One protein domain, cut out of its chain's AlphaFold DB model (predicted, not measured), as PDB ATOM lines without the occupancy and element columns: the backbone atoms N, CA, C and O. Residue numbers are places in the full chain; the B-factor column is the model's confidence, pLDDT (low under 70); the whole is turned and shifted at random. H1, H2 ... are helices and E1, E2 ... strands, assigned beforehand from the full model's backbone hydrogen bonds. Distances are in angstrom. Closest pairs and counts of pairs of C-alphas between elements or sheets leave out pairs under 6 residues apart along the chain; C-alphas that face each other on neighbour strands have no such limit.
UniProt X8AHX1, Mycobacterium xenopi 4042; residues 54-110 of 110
ATOM      1  N   HIS A  54     -35.720 -21.959  23.214       91.81
ATOM      2  CA  HIS A  54     -36.380 -20.838  22.533       91.81
ATOM      3  C   HIS A  54     -35.940 -19.498  23.134       91.81
ATOM      4  O   HIS A  54     -36.767 -18.643  23.449       91.81
ATOM      5  N   ARG A  55     -34.623 -19.329  23.331       88.94
ATOM      6  CA  ARG A  55     -33.980 -18.141  23.926       88.94
ATOM      7  C   ARG A  55     -34.448 -17.833  25.351       88.94
ATOM      8  O   ARG A  55     -34.501 -16.666  25.743       88.94
ATOM      9  N   ARG A  56     -34.777 -18.863  26.138       88.62
ATOM     10  CA  ARG A  56     -35.144 -18.714  27.555       88.62
ATOM     11  C   ARG A  56     -33.921 -18.923  28.441       88.62
ATOM     12  O   ARG A  56     -33.580 -18.027  29.209       88.62
ATOM     13  N   ALA A  57     -33.238 -20.056  28.288       89.62
ATOM     14  CA  ALA A  57     -32.020 -20.367  29.033       89.62
ATOM     15  C   ALA A  57     -30.787 -19.670  28.434       89.62
ATOM     16  O   ALA A  57     -29.952 -19.143  29.168       89.62
ATOM     17  N   PHE A  58     -30.693 -19.601  27.103       92.12
ATOM     18  CA  PHE A  58     -29.526 -19.071  26.400       92.12
ATOM     19  C   PHE A  58     -29.869 -17.773  25.665       92.12
ATOM     20  O   PHE A  58     -30.141 -17.724  24.466       92.12
ATOM     21  N   ARG A  59     -29.867 -16.666  26.414       93.56
ATOM     22  CA  ARG A  59     -30.233 -15.342  25.878       93.56
ATOM     23  C   ARG A  59     -29.099 -14.651  25.126       93.56
ATOM     24  O   ARG A  59     -29.375 -13.907  24.187       93.56
ATOM     25  N   HIS A  60     -27.854 -14.906  25.524       95.38
ATOM     26  CA  HIS A  60     -26.665 -14.191  25.033       95.38
ATOM     27  C   HIS A  60     -25.666 -15.079  24.287       95.38
ATOM     28  O   HIS A  60     -24.841 -14.568  23.539       95.38
ATOM     29  N   VAL A  61     -25.754 -16.396  24.460       93.88
ATOM     30  CA  VAL A  61     -24.892 -17.388  23.804       93.88
ATOM     31  C   VAL A  61     -25.755 -18.382  23.037       93.88
ATOM     32  O   VAL A  61     -26.927 -18.546  23.359       93.88
ATOM     33  N   VAL A  62     -25.195 -19.036  22.021       92.69
ATOM     34  CA  VAL A  62     -25.873 -20.096  21.260       92.69
ATOM     35  C   VAL A  62     -24.937 -21.303  21.211       92.69
ATOM     36  O   VAL A  62     -24.114 -21.396  20.301       92.69
ATOM     37  N   PRO A  63     -24.969 -22.180  22.230       93.38
ATOM     38  CA  PRO A  63     -24.099 -23.346  22.253       93.38
ATOM     39  C   PRO A  63     -24.535 -24.365  21.191       93.38
ATOM     40  O   PRO A  63     -25.723 -24.494  20.901       93.38
ATOM     41  N   ALA A  64     -23.582 -25.127  20.645       92.44
ATOM     42  CA  ALA A  64     -23.889 -26.235  19.733       92.44
ATOM     43  C   ALA A  64     -24.673 -27.356  20.441       92.44
ATOM     44  O   ALA A  64     -25.577 -27.953  19.863       92.44
ATOM     45  N   PHE A  65     -24.343 -27.617  21.709       93.25
ATOM     46  CA  PHE A  65     -25.089 -28.492  22.606       93.25
ATOM     47  C   PHE A  65     -24.907 -28.026  24.054       93.25
ATOM     48  O   PHE A  65     -23.916 -27.374  24.389       93.25
ATOM     49  N   ALA A  66     -25.855 -28.374  24.920       95.00
ATOM     50  CA  ALA A  66     -25.771 -28.138  26.354       95.00
ATOM     51  C   ALA A  66     -26.284 -29.365  27.114       95.00
ATOM     52  O   ALA A  66     -27.226 -30.020  26.673       95.00
ATOM     53  N   VAL A  67     -25.672 -29.653  28.264       96.06
ATOM     54  CA  VAL A  67     -26.136 -30.671  29.214       96.06
ATOM     55  C   VAL A  67     -26.578 -29.954  30.484       96.06
ATOM     56  O   VAL A  67     -25.819 -29.175  31.055       96.06
ATOM     57  N   THR A  68     -27.817 -30.184  30.911       94.75
ATOM     58  CA  THR A  68     -28.409 -29.528  32.084       94.75
ATOM     59  C   THR A  68     -28.206 -30.367  33.337       94.75
ATOM     60  O   THR A  68     -28.508 -31.558  33.328       94.75
ATOM     61  N   PHE A  69     -27.738 -29.754  34.425       96.06
ATOM     62  CA  PHE A  69     -27.541 -30.440  35.716       96.06
ATOM     63  C   PHE A  69     -28.716 -30.217  36.680       96.06
ATOM     64  O   PHE A  69     -28.859 -30.919  37.677       96.06
ATOM     65  N   SER A  70     -29.580 -29.255  36.360       94.81
ATOM     66  CA  SER A  70     -30.850 -28.977  37.021       94.81
ATOM     67  C   SER A  70     -31.818 -28.372  36.005       94.81
ATOM     68  O   SER A  70     -31.393 -27.814  34.988       94.81
ATOM     69  N   ALA A  71     -33.120 -28.506  36.253       94.25
ATOM     70  CA  ALA A  71     -34.145 -27.910  35.411       94.25
ATOM     71  C   ALA A  71     -35.423 -27.631  36.209       94.25
ATOM     72  O   ALA A  71     -35.815 -28.405  37.083       94.25
ATOM     73  N   SER A  72     -36.090 -26.535  35.861       93.19
ATOM     74  CA  SER A  72     -37.400 -26.163  36.380       93.19
ATOM     75  C   SER A  72     -38.362 -25.876  35.232       93.19
ATOM     76  O   SER A  72     -37.964 -25.507  34.125       93.19
ATOM     77  N   ILE A  73     -39.648 -26.070  35.502       91.50
ATOM     78  CA  ILE A  73     -40.741 -25.721  34.605       91.50
ATOM     79  C   ILE A  73     -41.171 -24.299  34.953       91.50
ATOM     80  O   ILE A  73     -41.487 -23.998  36.105       91.50
ATOM     81  N   ILE A  74     -41.178 -23.428  33.948       89.62
ATOM     82  CA  ILE A  74     -41.750 -22.085  34.045       89.62
ATOM     83  C   ILE A  74     -43.264 -22.218  33.863       89.62
ATOM     84  O   ILE A  74     -43.705 -22.906  32.946       89.62
ATOM     85  N   ALA A  75     -44.051 -21.548  34.707       89.56
ATOM     86  CA  ALA A  75     -45.500 -21.506  34.528       89.56
ATOM     87  C   ALA A  75     -45.860 -20.866  33.174       89.56
ATOM     88  O   ALA A  75     -45.406 -19.761  32.867       89.56
ATOM     89  N   GLU A  76     -46.683 -21.546  32.374       84.19
ATOM     90  CA  GLU A  76     -47.113 -21.066  31.057       84.19
ATOM     91  C   GLU A  76     -48.537 -21.547  30.734       84.19
ATOM     92  O   GLU A  76     -48.817 -22.746  30.673       84.19
ATOM     93  N   GLY A  77     -49.455 -20.601  30.512       81.25
ATOM     94  CA  GLY A  77     -50.866 -20.900  30.260       81.25
ATOM     95  C   GLY A  77     -51.500 -21.677  31.428       81.25
ATOM     96  O   GLY A  77     -51.440 -21.196  32.558       81.25
ATOM     97  N   PRO A  78     -52.111 -22.855  31.187       81.62
ATOM     98  CA  PRO A  78     -52.687 -23.689  32.243       81.62
ATOM     99  C   PRO A  78     -51.649 -24.535  33.004       81.62
ATOM    100  O   PRO A  78     -52.013 -25.219  33.960       81.62
ATOM    101  N   HIS A  79     -50.379 -24.537  32.584       86.50
ATOM    102  CA  HIS A  79     -49.347 -25.394  33.169       86.50
ATOM    103  C   HIS A  79     -48.644 -24.688  34.336       86.50
ATOM    104  O   HIS A  79     -48.106 -23.591  34.142       86.50
ATOM    105  N   PRO A  80     -48.618 -25.288  35.541       92.19
ATOM    106  CA  PRO A  80     -47.963 -24.688  36.696       92.19
ATOM    107  C   PRO A  80     -46.436 -24.743  36.573       92.19
ATOM    108  O   PRO A  80     -45.871 -25.561  35.846       92.19
ATOM    109  N   ALA A  81     -45.760 -23.887  37.341       95.31
ATOM    110  CA  ALA A  81     -44.325 -24.022  37.548       95.31
ATOM    111  C   ALA A  81     -44.008 -25.308  38.331       95.31
ATOM    112  O   ALA A  81     -44.840 -25.813  39.086       95.31
ATOM    113  N   GLY A  82     -42.787 -25.816  38.189       94.94
ATOM    114  CA  GLY A  82     -42.378 -27.064  38.829       94.94
ATOM    115  C   GLY A  82     -40.874 -27.291  38.801       94.94
ATOM    116  O   GLY A  82     -40.126 -26.518  38.207       94.94
ATOM    117  N   GLN A  83     -40.425 -28.361  39.451       94.75
ATOM    118  CA  GLN A  83     -39.034 -28.813  39.411       94.75
ATOM    119  C   GLN A  83     -38.964 -30.151  38.685       94.75
ATOM    120  O   GLN A  83     -39.835 -31.001  38.869       94.75
ATOM    121  N   LEU A  84     -37.932 -30.332  37.866       93.38
ATOM    122  CA  LEU A  84     -37.633 -31.620  37.257       93.38
ATOM    123  C   LEU A  84     -36.560 -32.325  38.079       93.38
ATOM    124  O   LEU A  84     -35.550 -31.725  38.454       93.38
ATOM    125  N   THR A  85     -36.753 -33.619  38.318       95.94
ATOM    126  CA  THR A  85     -35.720 -34.456  38.929       95.94
ATOM    127  C   THR A  85     -34.635 -34.730  37.893       95.94
ATOM    128  O   THR A  85     -34.797 -35.572  37.014       95.94
ATOM    129  N   VAL A  86     -33.524 -34.000  37.996       96.69
ATOM    130  CA  VAL A  86     -32.335 -34.203  37.163       96.69
ATOM    131  C   VAL A  86     -31.249 -34.874  38.007       96.69
ATOM    132  O   VAL A  86     -30.839 -34.302  39.022       96.69
ATOM    133  N   PRO A  87     -30.743 -36.061  37.624       96.62
ATOM    134  CA  PRO A  87     -29.639 -36.702  38.330       96.62
ATOM    135  C   PRO A  87     -28.326 -35.964  38.020       96.62
ATOM    136  O   PRO A  87     -27.575 -36.354  37.128       96.62
ATOM    137  N   SER A  88     -28.053 -34.878  38.750       97.00
ATOM    138  CA  SER A  88     -26.946 -33.942  38.482       97.00
ATOM    139  C   SER A  88     -25.582 -34.629  38.318       97.00
ATOM    140  O   SER A  88     -24.892 -34.390  37.331       97.00
ATOM    141  N   ALA A  89     -25.227 -35.569  39.205       96.31
ATOM    142  CA  ALA A  89     -23.971 -36.319  39.097       96.31
ATOM    143  C   ALA A  89     -23.888 -37.159  37.806       96.31
ATOM    144  O   ALA A  89     -22.845 -37.217  37.159       96.31
ATOM    145  N   PHE A  90     -25.003 -37.768  37.388       95.88
ATOM    146  CA  PHE A  90     -25.073 -38.513  36.130       95.88
ATOM    147  C   PHE A  90     -24.950 -37.577  34.918       95.88
ATOM    148  O   PHE A  90     -24.216 -37.875  33.976       95.88
ATOM    149  N   ALA A  91     -25.616 -36.419  34.955       97.12
ATOM    150  CA  ALA A  91     -25.507 -35.394  33.918       97.12
ATOM    151  C   ALA A  91     -24.077 -34.834  33.807       97.12
ATOM    152  O   ALA A  91     -23.585 -34.608  32.700       97.12
ATOM    153  N   GLN A  92     -23.380 -34.677  34.934       96.31
ATOM    154  CA  GLN A  92     -21.978 -34.277  34.959       96.31
ATOM    155  C   GLN A  92     -21.068 -35.334  34.332       96.31
ATOM    156  O   GLN A  92     -20.263 -34.990  33.469       96.31
ATOM    157  N   HIS A  93     -21.232 -36.612  34.682       96.12
ATOM    158  CA  HIS A  93     -20.476 -37.692  34.042       96.12
ATOM    159  C   HIS A  93     -20.712 -37.749  32.526       96.12
ATOM    160  O   HIS A  93     -19.765 -37.955  31.768       96.12
ATOM    161  N   LEU A  94     -21.949 -37.518  32.070       95.56
ATOM    162  CA  LEU A  94     -22.257 -37.399  30.645       95.56
ATOM    163  C   LEU A  94     -21.493 -36.231  30.002       95.56
ATOM    164  O   LEU A  94     -20.883 -36.408  28.950       95.56
ATOM    165  N   ALA A  95     -21.498 -35.053  30.627       96.06
ATOM    166  CA  ALA A  95     -20.774 -33.890  30.118       96.06
ATOM    167  C   ALA A  95     -19.257 -34.132  30.058       96.06
ATOM    168  O   ALA A  95     -18.625 -33.828  29.047       96.06
ATOM    169  N   ASP A  96     -18.676 -34.727  31.100       95.69
ATOM    170  CA  ASP A  96     -17.252 -35.065  31.148       95.69
ATOM    171  C   ASP A  96     -16.874 -36.070  30.052       95.69
ATOM    172  O   ASP A  96     -15.858 -35.888  29.374       95.69
ATOM    173  N   HIS A  97     -17.723 -37.074  29.813       95.56
ATOM    174  CA  HIS A  97     -17.546 -38.030  28.725       95.56
ATOM    175  C   HIS A  97     -17.582 -37.354  27.345       95.56
ATOM    176  O   HIS A  97     -16.704 -37.601  26.520       95.56
ATOM    177  N   LEU A  98     -18.549 -36.461  27.101       94.31
ATOM    178  CA  LEU A  98     -18.667 -35.713  25.839       94.31
ATOM    179  C   LEU A  98     -17.475 -34.780  25.585       94.31
ATOM    180  O   LEU A  98     -17.119 -34.533  24.435       94.31
ATOM    181  N   LEU A  99     -16.844 -34.280  26.647       93.94
ATOM    182  CA  LEU A  99     -15.631 -33.465  26.575       93.94
ATOM    183  C   LEU A  99     -14.349 -34.298  26.421       93.94
ATOM    184  O   LEU A  99     -13.261 -33.729  26.361       93.94
ATOM    185  N   GLY A 100     -14.449 -35.631  26.388       92.69
ATOM    186  CA  GLY A 100     -13.291 -36.520  26.314       92.69
ATOM    187  C   GLY A 100     -12.430 -36.505  27.579       92.69
ATOM    188  O   GLY A 100     -11.259 -36.883  27.526       92.69
ATOM    189  N   LYS A 101     -12.975 -36.069  28.725       85.81
ATOM    190  CA  LYS A 101     -12.244 -36.153  29.990       85.81
ATOM    191  C   LYS A 101     -12.070 -37.623  30.348       85.81
ATOM    192  O   LYS A 101     -13.037 -38.373  30.480       85.81
ATOM    193  N   VAL A 102     -10.821 -38.040  30.523       66.50
ATOM    194  CA  VAL A 102     -10.508 -39.376  31.027       66.50
ATOM    195  C   VAL A 102     -10.958 -39.428  32.483       66.50
ATOM    196  O   VAL A 102     -10.464 -38.661  33.309       66.50
ATOM    197  N   SER A 103     -11.897 -40.319  32.807       59.47
ATOM    198  CA  SER A 103     -12.248 -40.597  34.198       59.47
ATOM    199  C   SER A 103     -11.015 -41.188  34.879       59.47
ATOM    200  O   SER A 103     -10.625 -42.325  34.615       59.47
ATOM    201  N   THR A 104     -10.335 -40.403  35.712       54.91
ATOM    202  CA  THR A 104      -9.195 -40.877  36.497       54.91
ATOM    203  C   THR A 104      -9.702 -41.666  37.698       54.91
ATOM    204  O   THR A 104      -9.490 -41.277  38.842       54.91
ATOM    205  N   SER A 105     -10.370 -42.797  37.471       55.16
ATOM    206  CA  SER A 105     -10.500 -43.814  38.509       55.16
ATOM    207  C   SER A 105      -9.227 -44.666  38.497       55.16
ATOM    208  O   SER A 105      -9.198 -45.761  37.935       55.16
ATOM    209  N   ARG A 106      -8.137 -44.162  39.089       48.28
ATOM    210  CA  ARG A 106      -7.108 -45.055  39.634       48.28
ATOM    211  C   ARG A 106      -7.396 -45.249  41.113       48.28
ATOM    212  O   ARG A 106      -7.459 -44.291  41.872       48.28
ATOM    213  N   SER A 107      -7.614 -46.518  41.437       52.28
ATOM    214  CA  SER A 107      -7.718 -47.127  42.757       52.28
ATOM    215  C   SER A 107      -6.934 -46.384  43.841       52.28
ATOM    216  O   SER A 107      -5.710 -46.295  43.769       52.28
ATOM    217  N   ALA A 108      -7.644 -45.919  44.867       48.12
ATOM    218  CA  ALA A 108      -7.095 -45.771  46.205       48.12
ATOM    219  C   ALA A 108      -7.680 -46.904  47.059       48.12
ATOM    220  O   ALA A 108      -8.589 -46.702  47.856       48.12
ATOM    221  N   ALA A 109      -7.198 -48.120  46.812       46.84
ATOM    222  CA  ALA A 109      -7.235 -49.195  47.790       46.84
ATOM    223  C   ALA A 109      -5.799 -49.350  48.301       46.84
ATOM    224  O   ALA A 109      -4.931 -49.851  47.585       46.84
ATOM    225  N   THR A 110      -5.568 -48.784  49.485       47.78
ATOM    226  CA  THR A 110      -4.526 -49.194  50.438       47.78
ATOM    227  C   THR A 110      -4.675 -50.657  50.809       47.78
ATOM    228  O   THR A 110      -5.845 -51.075  50.975       47.78
TER     229      THR A 110
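This is residues 54 to 110 of the 110 residues of a protein of Mycobacterium xenopi 4042 (UniProt X8AHX1). With little regular structure, the printed part runs from a loop at residue 54 into a hairpin of two short strands, E1 and E2, then one helix, H1, and a tail; the hairpin's tip, residues 75 to 80, and the tail's residues 104 to 110 stick out and make the length. Of 57 residues, 17 are in named elements, in the order E1, E2, H1, of mixed class; the sheet E1 - E2 is antiparallel. The whole is extended, with a radius of gyration of the C-alphas of 16.6 A and spans of 57 by 25 by 12 A.

E1, residues 71 to 73, and E2, residues 82 to 84, form an antiparallel hairpin at 148 degrees. C-alphas 72 and 83 face each other at 4.3 A; N 73 and O 82, 2.8 A apart, are within hydrogen-bond range. A tight link joins E2 to H1, residues 88 to 98, in which every O i to N i+4 pair is within hydrogen-bond range. E1 and H1 are apart.

E1 begins at C-alpha 71 (-34.145, -27.910, 35.411). H1, 15.2 A long, ends at C-alpha 98 (-18.667, -35.713, 25.839).

The C-alphas farthest apart, Gly 77 and Thr 110, are 57.9 A apart. The printed part has no cut; no link is long. Residues 102 to 110 have pLDDT under 70.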